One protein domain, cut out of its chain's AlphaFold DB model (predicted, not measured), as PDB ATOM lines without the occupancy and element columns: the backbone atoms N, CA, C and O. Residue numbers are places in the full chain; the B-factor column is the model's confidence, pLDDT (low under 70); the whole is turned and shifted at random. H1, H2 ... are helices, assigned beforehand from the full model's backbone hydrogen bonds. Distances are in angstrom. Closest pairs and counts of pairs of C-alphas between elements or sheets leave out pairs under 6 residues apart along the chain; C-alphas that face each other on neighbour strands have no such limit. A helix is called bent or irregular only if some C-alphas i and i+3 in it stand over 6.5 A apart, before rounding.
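This is residues 2 to 99 of the 271 residues of a protein of Deltaproteobacteria bacterium (UniProt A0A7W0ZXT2). The model is an elongated, two-part shape: a loop-rich half in which two short helices, H1 and H2, lie apart from each other, and a second half in which H4 packs on the long, kinked helix H3 near its kink. From the far end of H3 the link of residues 70 to 86 folds back to the start of H4. The printed part has 98 residues with four named helices, in the order H1, H2, H3, H4, and no named strand; its class is all helix, though under half of the residues, 41 of 98, are in named elements. It is only just compact, close to loose, with a radius of gyration of the C-alphas of 14.9 A, and it spans 47 by 26 by 21 A.

Find C-alpha 2 at (-7.965, -14.049, 41.881), where H1 begins; it holds residues 2 to 6. Read on through residues 7 to 19, which hold no named element, to H2, residues 20 to 25, 10.3 A from first to last C-alpha. H2 is neither bent nor irregular, but only just: C-alphas 21 and 24 are 6.3 A apart. Next look for C-alpha 50 at (-6.568, 13.728, 23.654), where H3 begins; it runs over residues 50 to 69, 24.8 A from first to last C-alpha. H3 is irregular, with C-alphas 56 and 59 7.7 A apart, and it has a kink of 67 degrees near residue 57. Last comes H4, residues 87 to 96, 14.5 A long, ending at C-alpha 96 at (-19.636, 13.264, 27.458).

Start with H1, which touches no helix; H1 and H2 are apart. H2 touches no helix either, and H2 and H3 are apart. Now look near the kink of H3: H3 and H4 touch, with 11 pairs of C-alphas within 8 A, and their closest C-alphas, those of Ala 57 and Val 92, are 5.4 A apart. They run the same way at a steep tilt of 39 degrees, with their centres 10.4 A apart. In the backbones of H1 and H4 every O i to N i+4 pair is within hydrogen-bond range. In H3 14 of 16 are, and in H2 0 of 2, beside 2 of 3 O i to N i+3 pairs.

Look at Pro 17 and Gly 71 for the two C-alphas farthest apart, 47.0 A. The printed part has no cut. The three links are long: 13 residues from H1 to H2, 24 from H2 to H3 and 17 from H3 to H4. The mean pLDDT of the printed part is 93.2; the model's confidence is low, under 70, at residues 2 to 4.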
ATOM      1  N   ARG A   2      -9.319 -13.847  42.449       66.62
ATOM      2  CA  ARG A   2      -7.965 -14.049  41.881       66.62
ATOM      3  C   ARG A   2      -7.847 -13.532  40.439       66.62
ATOM      4  O   ARG A   2      -6.841 -12.917  40.120       66.62
ATOM      5  N   ALA A   3      -8.897 -13.695  39.631       68.94
ATOM      6  CA  ALA A   3      -8.950 -13.235  38.241       68.94
ATOM      7  C   ALA A   3      -8.788 -11.711  38.083       68.94
ATOM      8  O   ALA A   3      -8.050 -11.278  37.215       68.94
ATOM      9  N   VAL A   4      -9.391 -10.892  38.953       67.75
ATOM     10  CA  VAL A   4      -9.222  -9.422  38.909       67.75
ATOM     11  C   VAL A   4      -7.808  -9.010  39.324       67.75
ATOM     12  O   VAL A   4      -7.241  -8.073  38.777       67.75
ATOM     13  N   ARG A   5      -7.218  -9.723  40.292       71.06
ATOM     14  CA  ARG A   5      -5.876  -9.409  40.805       71.06
ATOM     15  C   ARG A   5      -4.754  -9.839  39.861       71.06
ATOM     16  O   ARG A   5      -3.736  -9.162  39.817       71.06
ATOM     17  N   ALA A   6      -4.941 -10.956  39.162       75.38
ATOM     18  CA  ALA A   6      -3.964 -11.535  38.241       75.38
ATOM     19  C   ALA A   6      -4.266 -11.236  36.762       75.38
ATOM     20  O   ALA A   6      -3.464 -11.577  35.904       75.38
ATOM     21  N   GLY A   7      -5.423 -10.648  36.458       79.38
ATOM     22  CA  GLY A   7      -5.805 -10.272  35.104       79.38
ATOM     23  C   GLY A   7      -5.077  -9.022  34.618       79.38
ATOM     24  O   GLY A   7      -4.522  -8.247  35.400       79.38
ATOM     25  N   ALA A   8      -5.122  -8.819  33.307       84.19
ATOM     26  CA  ALA A   8      -4.609  -7.641  32.627       84.19
ATOM     27  C   ALA A   8      -5.768  -6.871  31.987       84.19
ATOM     28  O   ALA A   8      -6.727  -7.475  31.499       84.19
ATOM     29  N   ARG A   9      -5.695  -5.539  31.994       89.00
ATOM     30  CA  ARG A   9      -6.685  -4.705  31.312       89.00
ATOM     31  C   ARG A   9      -6.254  -4.507  29.861       89.00
ATOM     32  O   ARG A   9      -5.125  -4.085  29.614       89.00
ATOM     33  N   LEU A  10      -7.137  -4.831  28.915       91.38
ATOM     34  CA  LEU A  10      -6.826  -4.935  27.481       91.38
ATOM     35  C   LEU A  10      -6.064  -3.719  26.931       91.38
ATOM     36  O   LEU A  10      -5.050  -3.890  26.263       91.38
ATOM     37  N   PHE A  11      -6.527  -2.507  27.241       95.19
ATOM     38  CA  PHE A  11      -5.980  -1.267  26.688       95.19
ATOM     39  C   PHE A  11      -4.882  -0.622  27.552       95.19
ATOM     40  O   PHE A  11      -4.208   0.293  27.085       95.19
ATOM     41  N   GLU A  12      -4.642  -1.123  28.769       95.12
ATOM     42  CA  GLU A  12      -3.619  -0.612  29.699       95.12
ATOM     43  C   GLU A  12      -2.468  -1.609  29.929       95.12
ATOM     44  O   GLU A  12      -1.863  -1.642  31.005       95.12
ATOM     45  N   SER A  13      -2.186  -2.453  28.930       95.06
ATOM     46  CA  SER A  13      -1.161  -3.506  28.995       95.06
ATOM     47  C   SER A  13      -0.137  -3.413  27.847       95.06
ATOM     48  O   SER A  13      -0.035  -4.355  27.056       95.06
ATOM     49  N   PRO A  14       0.619  -2.303  27.722       96.19
ATOM     50  CA  PRO A  14       1.534  -2.062  26.603       96.19
ATOM     51  C   PRO A  14       2.767  -2.972  26.592       96.19
ATOM     52  O   PRO A  14       3.346  -3.185  25.533       96.19
ATOM     53  N   ASP A  15       3.183  -3.508  27.739       94.31
ATOM     54  CA  ASP A  15       4.441  -4.254  27.856       94.31
ATOM     55  C   ASP A  15       4.439  -5.292  28.994       94.31
ATOM     56  O   ASP A  15       5.459  -5.543  29.638       94.31
ATOM     57  N   LEU A  16       3.289  -5.923  29.258       91.44
ATOM     58  CA  LEU A  16       3.186  -6.955  30.295       91.44
ATOM     59  C   LEU A  16       3.864  -8.271  29.858       91.44
ATOM     60  O   LEU A  16       3.391  -8.892  28.900       91.44
ATOM     61  N   PRO A  17       4.902  -8.761  30.570       90.38
ATOM     62  CA  PRO A  17       5.633  -9.972  30.172       90.38
ATOM     63  C   PRO A  17       4.776 -11.243  30.171       90.38
ATOM     64  O   PRO A  17       4.995 -12.150  29.376       90.38
ATOM     65  N   ASP A  18       3.787 -11.303  31.061       91.81
ATOM     66  CA  ASP A  18       2.823 -12.393  31.203       91.81
ATOM     67  C   ASP A  18       1.657 -12.306  30.201       91.81
ATOM     68  O   ASP A  18       0.912 -13.271  30.031       91.81
ATOM     69  N   HIS A  19       1.527 -11.180  29.489       90.25
ATOM     70  CA  HIS A  19       0.490 -10.945  28.483       90.25
ATOM     71  C   HIS A  19       1.016 -10.175  27.251       90.25
ATOM     72  O   HIS A  19       0.427  -9.165  26.856       90.25
ATOM     73  N   PRO A  20       2.076 -10.653  26.572       93.44
ATOM     74  CA  PRO A  20       2.786  -9.873  25.552       93.44
ATOM     75  C   PRO A  20       1.922  -9.543  24.328       93.44
ATOM     76  O   PRO A  20       2.133  -8.538  23.657       93.44
ATOM     77  N   ARG A  21       0.899 -10.361  24.045       94.94
ATOM     78  CA  ARG A  21      -0.035 -10.131  22.931       94.94
ATOM     79  C   ARG A  21      -0.951  -8.921  23.141       94.94
ATOM     80  O   ARG A  21      -1.518  -8.443  22.164       94.94
ATOM     81  N   LEU A  22      -1.114  -8.441  24.378       94.56
ATOM     82  CA  LEU A  22      -1.973  -7.290  24.668       94.56
ATOM     83  C   LEU A  22      -1.338  -5.959  24.257       94.56
ATOM     84  O   LEU A  22      -2.071  -5.017  23.974       94.56
ATOM     85  N   ALA A  23      -0.009  -5.917  24.118       95.88
ATOM     86  CA  ALA A  23       0.730  -4.734  23.685       95.88
ATOM     87  C   ALA A  23       0.178  -4.136  22.381       95.88
ATOM     88  O   ALA A  23       0.081  -2.921  22.242       95.88
ATOM     89  N   HIS A  24      -0.256  -4.992  21.448       95.69
ATOM     90  CA  HIS A  24      -0.832  -4.572  20.169       95.69
ATOM     91  C   HIS A  24      -2.133  -3.766  20.312       95.69
ATOM     92  O   HIS A  24      -2.438  -2.933  19.463       95.69
ATOM     93  N   TYR A  25      -2.900  -4.006  21.377       96.44
ATOM     94  CA  TYR A  25      -4.170  -3.326  21.625       96.44
ATOM     95  C   TYR A  25      -4.021  -2.109  22.535       96.44
ATOM     96  O   TYR A  25      -4.971  -1.339  22.661       96.44
ATOM     97  N   ALA A  26      -2.861  -1.926  23.170       96.88
ATOM     98  CA  ALA A  26      -2.678  -0.897  24.176       96.88
ATOM     99  C   ALA A  26      -2.996   0.505  23.629       96.88
ATOM    100  O   ALA A  26      -2.661   0.881  22.498       96.88
ATOM    101  N   ILE A  27      -3.698   1.271  24.458       98.00
ATOM    102  CA  ILE A  27      -3.936   2.690  24.235       98.00
ATOM    103  C   ILE A  27      -2.950   3.475  25.094       98.00
ATOM    104  O   ILE A  27      -2.246   4.315  24.540       98.00
ATOM    105  N   ALA A  28      -2.862   3.175  26.396       97.31
ATOM    106  CA  ALA A  28      -1.875   3.771  27.295       97.31
ATOM    107  C   ALA A  28      -0.451   3.285  26.970       97.31
ATOM    108  O   ALA A  28      -0.243   2.108  26.661       97.31
ATOM    109  N   THR A  29       0.529   4.182  27.055       97.12
ATOM    110  CA  THR A  29       1.948   3.886  26.815       97.12
ATOM    111  C   THR A  29       2.667   3.486  28.112       97.12
ATOM    112  O   THR A  29       2.166   3.766  29.202       97.12
ATOM    113  N   PRO A  30       3.839   2.818  28.048       96.69
ATOM    114  CA  PRO A  30       4.554   2.354  29.242       96.69
ATOM    115  C   PRO A  30       4.893   3.444  30.269       96.69
ATOM    116  O   PRO A  30       4.925   3.151  31.464       96.69
ATOM    117  N   ASP A  31       5.157   4.666  29.807       97.25
ATOM    118  CA  ASP A  31       5.487   5.848  30.611       97.25
ATOM    119  C   ASP A  31       4.266   6.488  31.294       97.25
ATOM    120  O   ASP A  31       4.426   7.240  32.251       97.25
ATOM    121  N   GLN A  32       3.050   6.130  30.871       97.62
ATOM    122  CA  GLN A  32       1.790   6.583  31.472       97.62
ATOM    123  C   GLN A  32       1.297   5.668  32.604       97.62
ATOM    124  O   GLN A  32       0.172   5.837  33.080       97.62
ATOM    125  N   LEU A  33       2.090   4.668  33.006       96.81
ATOM    126  CA  LEU A  33       1.695   3.663  33.993       96.81
ATOM    127  C   LEU A  33       2.395   3.856  35.343       96.81
ATOM    128  O   LEU A  33       3.626   3.824  35.422       96.81
ATOM    129  N   ASP A  34       1.624   3.929  36.432       96.38
ATOM    130  CA  ASP A  34       2.158   3.886  37.799       96.38
ATOM    131  C   ASP A  34       2.427   2.436  38.220       96.38
ATOM    132  O   ASP A  34       1.587   1.746  38.810       96.38
ATOM    133  N   ARG A  35       3.648   1.973  37.948       93.25
ATOM    134  CA  ARG A  35       4.090   0.610  38.285       93.25
ATOM    135  C   ARG A  35       4.245   0.348  39.780       93.25
ATOM    136  O   ARG A  35       4.395  -0.813  40.160       93.25
ATOM    137  N   ALA A  36       4.201   1.378  40.629       95.00
ATOM    138  CA  ALA A  36       4.173   1.184  42.075       95.00
ATOM    139  C   ALA A  36       2.790   0.715  42.561       95.00
ATOM    140  O   ALA A  36       2.653   0.238  43.691       95.00
ATOM    141  N   ARG A  37       1.753   0.826  41.720       92.62
ATOM    142  CA  ARG A  37       0.387   0.403  42.034       92.62
ATOM    143  C   ARG A  37       0.086  -0.984  41.470       92.62
ATOM    144  O   ARG A  37       0.620  -1.380  40.436       92.62
ATOM    145  N   PRO A  38      -0.837  -1.734  42.098       91.00
ATOM    146  CA  PRO A  38      -1.403  -2.919  41.469       91.00
ATOM    147  C   PRO A  38      -2.064  -2.570  40.128       91.00
ATOM    148  O   PRO A  38      -2.755  -1.561  40.029       91.00
ATOM    149  N   ARG A  39      -1.958  -3.451  39.127       88.81
ATOM    150  CA  ARG A  39      -2.519  -3.244  37.770       88.81
ATOM    151  C   ARG A  39      -4.021  -2.927  37.731       88.81
ATOM    152  O   ARG A  39      -4.514  -2.316  36.793       88.81
ATOM    153  N   HIS A  40      -4.767  -3.383  38.735       87.69
ATOM    154  CA  HIS A  40      -6.209  -3.154  38.851       87.69
ATOM    155  C   HIS A  40      -6.563  -1.884  39.639       87.69
ATOM    156  O   HIS A  40      -7.744  -1.645  39.880       87.69
ATOM    157  N   HIS A  41      -5.575  -1.103  40.073       91.44
ATOM    158  CA  HIS A  41      -5.786   0.148  40.790       91.44
ATOM    159  C   HIS A  41      -6.291   1.244  39.837       91.44
ATOM    160  O   HIS A  41      -5.946   1.265  38.653       91.44
ATOM    161  N   ASP A  42      -7.100   2.177  40.339       91.88
ATOM    162  CA  ASP A  42      -7.686   3.241  39.508       91.88
ATOM    163  C   ASP A  42      -6.632   4.207  38.961       91.88
ATOM    164  O   ASP A  42      -6.700   4.614  37.804       91.88
ATOM    165  N   ALA A  43      -5.598   4.470  39.761       93.50
ATOM    166  CA  ALA A  43      -4.426   5.256  39.373       93.50
ATOM    167  C   ALA A  43      -3.353   4.460  38.596       93.50
ATOM    168  O   ALA A  43      -2.209   4.889  38.559       93.50
ATOM    169  N   TRP A  44      -3.676   3.284  38.032       95.06
ATOM    170  CA  TRP A  44      -2.721   2.528  37.203       95.06
ATOM    171  C   TRP A  44      -2.260   3.333  35.985       95.06
ATOM    172  O   TRP A  44      -1.083   3.308  35.659       95.06
ATOM    173  N   VAL A  45      -3.179   4.062  35.348       97.19
ATOM    174  CA  VAL A  45      -2.864   5.035  34.295       97.19
ATOM    175  C   VAL A  45      -2.852   6.420  34.922       97.19
ATOM    176  O   VAL A  45      -3.818   6.793  35.594       97.19
ATOM    177  N   THR A  46      -1.777   7.171  34.710       97.44
ATOM    178  CA  THR A  46      -1.561   8.478  35.346       97.44
ATOM    179  C   THR A  46      -1.877   9.658  34.443       97.44
ATOM    180  O   THR A  46      -2.205  10.725  34.955       97.44
ATOM    181  N   ASP A  47      -1.790   9.481  33.125       97.62
ATOM    182  CA  ASP A  47      -2.069  10.532  32.148       97.62
ATOM    183  C   ASP A  47      -2.520   9.953  30.797       97.62
ATOM    184  O   ASP A  47      -2.253   8.787  30.503       97.62
ATOM    185  N   LEU A  48      -3.212  10.764  29.989       98.19
ATOM    186  CA  LEU A  48      -3.676  10.420  28.644       98.19
ATOM    187  C   LEU A  48      -3.689  11.647  27.726       98.19
ATOM    188  O   LEU A  48      -4.189  12.708  28.090       98.19
ATOM    189  N   GLN A  49      -3.246  11.452  26.487       98.25
ATOM    190  CA  GLN A  49      -3.366  12.428  25.407       98.25
ATOM    191  C   GLN A  49      -4.799  12.474  24.843       98.25
ATOM    192  O   GLN A  49      -5.517  11.466  24.903       98.25
ATOM    193  N   PRO A  50      -5.230  13.598  24.239       98.12
ATOM    194  CA  PRO A  50      -6.568  13.728  23.654       98.12
ATOM    195  C   PRO A  50      -6.929  12.614  22.659       98.12
ATOM    196  O   PRO A  50      -8.049  12.103  22.674       98.12
ATOM    197  N   GLU A  51      -5.975  12.171  21.838       98.19
ATOM    198  CA  GLU A  51      -6.170  11.107  20.848       98.19
ATOM    199  C   GLU A  51      -6.391   9.745  21.517       98.19
ATOM    200  O   GLU A  51      -7.152   8.911  21.023       98.19
ATOM    201  N   GLN A  52      -5.756   9.512  22.667       98.38
ATOM    202  CA  GLN A  52      -5.977   8.304  23.461       98.38
ATOM    203  C   GLN A  52      -7.372   8.321  24.086       98.38
ATOM    204  O   GLN A  52      -8.073   7.313  24.024       98.38
ATOM    205  N   ILE A  53      -7.809   9.467  24.620       98.44
ATOM    206  CA  ILE A  53      -9.168   9.635  25.155       98.44
ATOM    207  C   ILE A  53     -10.205   9.361  24.058       98.44
ATOM    208  O   ILE A  53     -11.151   8.617  24.297       98.44
ATOM    209  N   ALA A  54      -9.996   9.876  22.841       98.19
ATOM    210  CA  ALA A  54     -10.871   9.593  21.701       98.19
ATOM    211  C   ALA A  54     -10.939   8.089  21.374       98.19
ATOM    212  O   ALA A  54     -12.018   7.555  21.140       98.19
ATOM    213  N   ARG A  55      -9.809   7.368  21.431       98.00
ATOM    214  CA  ARG A  55      -9.789   5.904  21.234       98.00
ATOM    215  C   ARG A  55     -10.562   5.154  22.321       98.00
ATOM    216  O   ARG A  55     -11.265   4.198  22.004       98.00
ATOM    217  N   TYR A  56     -10.452   5.578  23.578       97.94
ATOM    218  CA  TYR A  56     -11.244   5.016  24.677       97.94
ATOM    219  C   TYR A  56     -12.742   5.321  24.537       97.94
ATOM    220  O   TYR A  56     -13.573   4.504  24.935       97.94
ATOM    221  N   ALA A  57     -13.090   6.473  23.958       97.44
ATOM    222  CA  ALA A  57     -14.460   6.953  23.847       97.44
ATOM    223  C   ALA A  57     -15.265   6.331  22.696       97.44
ATOM    224  O   ALA A  57     -16.477   6.484  22.706       97.44
ATOM    225  N   ILE A  58     -14.658   5.584  21.762       97.19
ATOM    226  CA  ILE A  58     -15.313   5.109  20.519       97.19
ATOM    227  C   ILE A  58     -16.729   4.539  20.735       97.19
ATOM    228  O   ILE A  58     -17.651   4.853  19.984       97.19
ATOM    229  N   LEU A  59     -16.924   3.695  21.754       95.31
ATOM    230  CA  LEU A  59     -18.241   3.108  22.036       95.31
ATOM    231  C   LEU A  59     -19.221   4.121  22.643       95.31
ATOM    232  O   LEU A  59     -20.408   4.090  22.329       95.31
ATOM    233  N   PHE A  60     -18.731   5.022  23.492       95.25
ATOM    234  CA  PHE A  60     -19.528   6.092  24.087       95.25
ATOM    235  C   PHE A  60     -19.921   7.151  23.057       95.25
ATOM    236  O   PHE A  60     -21.079   7.559  23.046       95.25
ATOM    237  N   ASP A  61     -19.009   7.530  22.155       96.31
ATOM    238  CA  ASP A  61     -19.291   8.412  21.021       96.31
ATOM    239  C   ASP A  61     -20.455   7.829  20.196       96.31
ATOM    240  O   ASP A  61     -21.462   8.503  19.985       96.31
ATOM    241  N   ALA A  62     -20.406   6.535  19.847       96.56
ATOM    242  CA  ALA A  62     -21.476   5.874  19.094       96.56
ATOM    243  C   ALA A  62     -22.834   5.856  19.830       96.56
ATOM    244  O   ALA A  62     -23.884   6.044  19.205       96.56
ATOM    245  N   ILE A  63     -22.837   5.641  21.152       95.25
ATOM    246  CA  ILE A  63     -24.058   5.681  21.976       95.25
ATOM    247  C   ILE A  63     -24.621   7.105  22.025       95.25
ATOM    248  O   ILE A  63     -25.809   7.292  21.762       95.25
ATOM    249  N   ALA A  64     -23.784   8.102  22.318       94.25
ATOM    250  CA  ALA A  64     -24.191   9.499  22.419       94.25
ATOM    251  C   ALA A  64     -24.724  10.035  21.079       94.25
ATOM    252  O   ALA A  64     -25.780  10.666  21.036       94.25
ATOM    253  N   GLU A  65     -24.054   9.719  19.969       95.31
ATOM    254  CA  GLU A  65     -24.511  10.059  18.618       95.31
ATOM    255  C   GLU A  65     -25.830   9.363  18.263       95.31
ATOM    256  O   GLU A  65     -26.710   9.958  17.637       95.31
ATOM    257  N   SER A  66     -25.996   8.094  18.648       96.19
ATOM    258  CA  SER A  66     -27.255   7.373  18.451       96.19
ATOM    259  C   SER A  66     -28.397   8.005  19.249       96.19
ATOM    260  O   SER A  66     -29.464   8.248  18.688       96.19
ATOM    261  N   ALA A  67     -28.168   8.330  20.522       95.31
ATOM    262  CA  ALA A  67     -29.140   9.000  21.380       95.31
ATOM    263  C   ALA A  67     -29.573  10.347  20.776       95.31
ATOM    264  O   ALA A  67     -30.766  10.570  20.557       95.31
ATOM    265  N   ALA A  68     -28.608  11.185  20.386       95.12
ATOM    266  CA  ALA A  68     -28.870  12.482  19.770       95.12
ATOM    267  C   ALA A  68     -29.692  12.361  18.474       95.12
ATOM    268  O   ALA A  68     -30.660  13.098  18.283       95.12
ATOM    269  N   ARG A  69     -29.376  11.385  17.606       97.25
ATOM    270  CA  ARG A  69     -30.151  11.115  16.377       97.25
ATOM    271  C   ARG A  69     -31.608  10.731  16.641       97.25
ATOM    272  O   ARG A  69     -32.447  10.952  15.774       97.25
ATOM    273  N   HIS A  70     -31.912  10.184  17.816       97.06
ATOM    274  CA  HIS A  70     -33.269   9.819  18.230       97.06
ATOM    275  C   HIS A  70     -33.913  10.865  19.154       97.06
ATOM    276  O   HIS A  70     -34.888  10.560  19.840       97.06
ATOM    277  N   GLY A  71     -33.382  12.095  19.181       96.81
ATOM    278  CA  GLY A  71     -33.940  13.200  19.963       96.81
ATOM    279  C   GLY A  71     -33.782  13.038  21.475       96.81
ATOM    280  O   GLY A  71     -34.528  13.660  22.227       96.81
ATOM    281  N   ARG A  72     -32.846  12.194  21.921       96.19
ATOM    282  CA  ARG A  72     -32.513  12.004  23.335       96.19
ATOM    283  C   ARG A  72     -31.407  12.957  23.759       96.19
ATOM    284  O   ARG A  72     -30.511  13.262  22.966       96.19
ATOM    285  N   SER A  73     -31.473  13.429  24.999       90.62
ATOM    286  CA  SER A  73     -30.396  14.218  25.595       90.62
ATOM    287  C   SER A  73     -29.382  13.294  26.274       90.62
ATOM    288  O   SER A  73     -29.598  12.091  26.423       90.62
ATOM    289  N   ARG A  74     -28.253  13.855  26.716       84.44
ATOM    290  CA  ARG A  74     -27.303  13.115  27.562       84.44
ATOM    291  C   ARG A  74     -27.927  12.666  28.889       84.44
ATOM    292  O   ARG A  74     -27.462  11.692  29.461       84.44
ATOM    293  N   ASP A  75     -28.962  13.362  29.355       87.50
ATOM    294  CA  ASP A  75     -29.627  13.083  30.630       87.50
ATOM    295  C   ASP A  75     -30.489  11.808  30.528       87.50
ATOM    296  O   ASP A  75     -30.849  11.216  31.538       87.50
ATOM    297  N   ASP A  76     -30.750  11.322  29.307       90.50
ATOM    298  CA  ASP A  76     -31.348  10.007  29.050       90.50
ATOM    299  C   ASP A  76     -30.322   8.854  29.135       90.50
ATOM    300  O   ASP A  76     -30.687   7.681  29.014       90.50
ATOM    301  N   ILE A  77     -29.028   9.156  29.306       92.62
ATOM    302  CA  ILE A  77     -27.949   8.168  29.377       92.62
ATOM    303  C   ILE A  77     -27.489   8.042  30.827       92.62
ATOM    304  O   ILE A  77     -27.008   8.991  31.443       92.62
ATOM    305  N   SER A  78     -27.567   6.824  31.357       93.50
ATOM    306  CA  SER A  78     -27.041   6.498  32.681       93.50
ATOM    307  C   SER A  78     -25.889   5.503  32.565       93.50
ATOM    308  O   SER A  78     -25.908   4.601  31.727       93.50
ATOM    309  N   CYS A  79     -24.855   5.693  33.384       93.12
ATOM    310  CA  CYS A  79     -23.662   4.853  33.391       93.12
ATOM    311  C   CYS A  79     -23.485   4.225  34.770       93.12
ATOM    312  O   CYS A  79     -23.142   4.913  35.735       93.12
ATOM    313  N   GLU A  80     -23.683   2.910  34.858       94.00
ATOM    314  CA  GLU A  80     -23.468   2.152  36.091       94.00
ATOM    315  C   GLU A  80     -21.963   2.000  36.386       94.00
ATOM    316  O   GLU A  80     -21.342   0.957  36.199       94.00
ATOM    317  N   VAL A  81     -21.353   3.089  36.853       94.56
ATOM    318  CA  VAL A  81     -19.971   3.129  37.339       94.56
ATOM    319  C   VAL A  81     -19.997   3.173  38.862       94.56
ATOM    320  O   VAL A  81     -20.155   4.219  39.484       94.56
ATOM    321  N   LEU A  82     -19.883   2.000  39.486       90.88
ATOM    322  CA  LEU A  82     -20.152   1.837  40.914       90.88
ATOM    323  C   LEU A  82     -18.998   2.283  41.815       90.88
ATOM    324  O   LEU A  82     -19.098   3.351  42.399       90.88
ATOM    325  N   SER A  83     -17.925   1.499  41.974       83.75
ATOM    326  CA  SER A  83     -16.852   1.783  42.952       83.75
ATOM    327  C   SER A  83     -15.569   2.287  42.288       83.75
ATOM    328  O   SER A  83     -15.137   3.405  42.563       83.75
ATOM    329  N   THR A  84     -15.006   1.521  41.359       88.75
ATOM    330  CA  THR A  84     -13.764   1.872  40.664       88.75
ATOM    331  C   THR A  84     -14.036   2.753  39.452       88.75
ATOM    332  O   THR A  84     -14.966   2.502  38.685       88.75
ATOM    333  N   MET A  85     -13.236   3.801  39.289       93.38
ATOM    334  CA  MET A  85     -13.301   4.711  38.148       93.38
ATOM    335  C   MET A  85     -11.875   5.097  37.734       93.38
ATOM    336  O   MET A  85     -11.382   6.157  38.122       93.38
ATOM    337  N   PRO A  86     -11.177   4.223  36.987       94.56
ATOM    338  CA  PRO A  86      -9.821   4.503  36.536       94.56
ATOM    339  C   PRO A  86      -9.787   5.699  35.580       94.56
ATOM    340  O   PRO A  86     -10.780   5.994  34.912       94.56
ATOM    341  N   LEU A  87      -8.621   6.344  35.470       96.50
ATOM    342  CA  LEU A  87      -8.451   7.576  34.689       96.50
ATOM    343  C   LEU A  87      -9.007   7.504  33.248       96.50
ATOM    344  O   LEU A  87      -9.697   8.443  32.850       96.50
ATOM    345  N   PRO A  88      -8.794   6.429  32.455       96.88
ATOM    346  CA  PRO A  88      -9.372   6.357  31.114       96.88
ATOM    347  C   PRO A  88     -10.898   6.476  31.117       96.88
ATOM    348  O   PRO A  88     -11.461   7.227  30.324       96.88
ATOM    349  N   LEU A  89     -11.567   5.799  32.054       96.06
ATOM    350  CA  LEU A  89     -13.019   5.859  32.186       96.06
ATOM    351  C   LEU A  89     -13.478   7.250  32.632       96.06
ATOM    352  O   LEU A  89     -14.414   7.787  32.045       96.06
ATOM    353  N   SER A  90     -12.811   7.863  33.618       96.12
ATOM    354  CA  SER A  90     -13.198   9.201  34.083       96.12
ATOM    355  C   SER A  90     -13.086  10.247  32.971       96.12
ATOM    356  O   SER A  90     -13.958  11.100  32.856       96.12
ATOM    357  N   ARG A  91     -12.057  10.157  32.114       97.75
ATOM    358  CA  ARG A  91     -11.882  11.063  30.964       97.75
ATOM    359  C   ARG A  91     -12.954  10.879  29.892       97.75
ATOM    360  O   ARG A  91     -13.404  11.868  29.318       97.75
ATOM    361  N   VAL A  92     -13.387   9.643  29.635       97.25
ATOM    362  CA  VAL A  92     -14.506   9.375  28.715       97.25
ATOM    363  C   VAL A  92     -15.813   9.944  29.271       97.25
ATOM    364  O   VAL A  92     -16.533  10.628  28.552       97.25
ATOM    365  N   LEU A  93     -16.103   9.733  30.556       96.25
ATOM    366  CA  LEU A  93     -17.301  10.289  31.191       96.25
ATOM    367  C   LEU A  93     -17.308  11.828  31.171       96.25
ATOM    368  O   LEU A  93     -18.300  12.429  30.759       96.25
ATOM    369  N   GLU A  94     -16.181  12.460  31.518       95.94
ATOM    370  CA  GLU A  94     -15.993  13.920  31.478       95.94
ATOM    371  C   GLU A  94     -16.258  14.486  30.075       95.94
ATOM    372  O   GLU A  94     -17.023  15.440  29.920       95.94
ATOM    373  N   ARG A  95     -15.704  13.845  29.037       95.75
ATOM    374  CA  ARG A  95     -15.911  14.219  27.628       95.75
ATOM    375  C   ARG A  95     -17.392  14.263  27.240       95.75
ATOM    376  O   ARG A  95     -17.787  15.140  26.474       95.75
ATOM    377  N   HIS A  96     -18.204  13.342  27.758       95.31
ATOM    378  CA  HIS A  96     -19.636  13.264  27.458       95.31
ATOM    379  C   HIS A  96     -20.527  13.959  28.492       95.31
ATOM    380  O   HIS A  96     -21.748  13.970  28.324       95.31
ATOM    381  N   ARG A  97     -19.939  14.570  29.533       94.38
ATOM    382  CA  ARG A  97     -20.661  15.130  30.686       94.38
ATOM    383  C   ARG A  97     -21.623  14.110  31.302       94.38
ATOM    384  O   ARG A  97     -22.777  14.424  31.586       94.38
ATOM    385  N   LEU A  98     -21.142  12.881  31.446       95.25
ATOM    386  CA  LEU A  98     -21.848  11.786  32.096       95.25
ATOM    387  C   LEU A  98     -21.255  11.573  33.484       95.25
ATOM    388  O   LEU A  98     -20.047  11.706  33.675       95.25
ATOM    389  N   GLY A  99     -22.102  11.233  34.444       94.50
ATOM    390  CA  GLY A  99     -21.673  10.878  35.785       94.50
ATOM    391  C   GLY A  99     -21.805   9.390  36.058       94.50
ATOM    392  O   GLY A  99     -22.131   8.572  35.194       94.50
TER     393      GLY A  99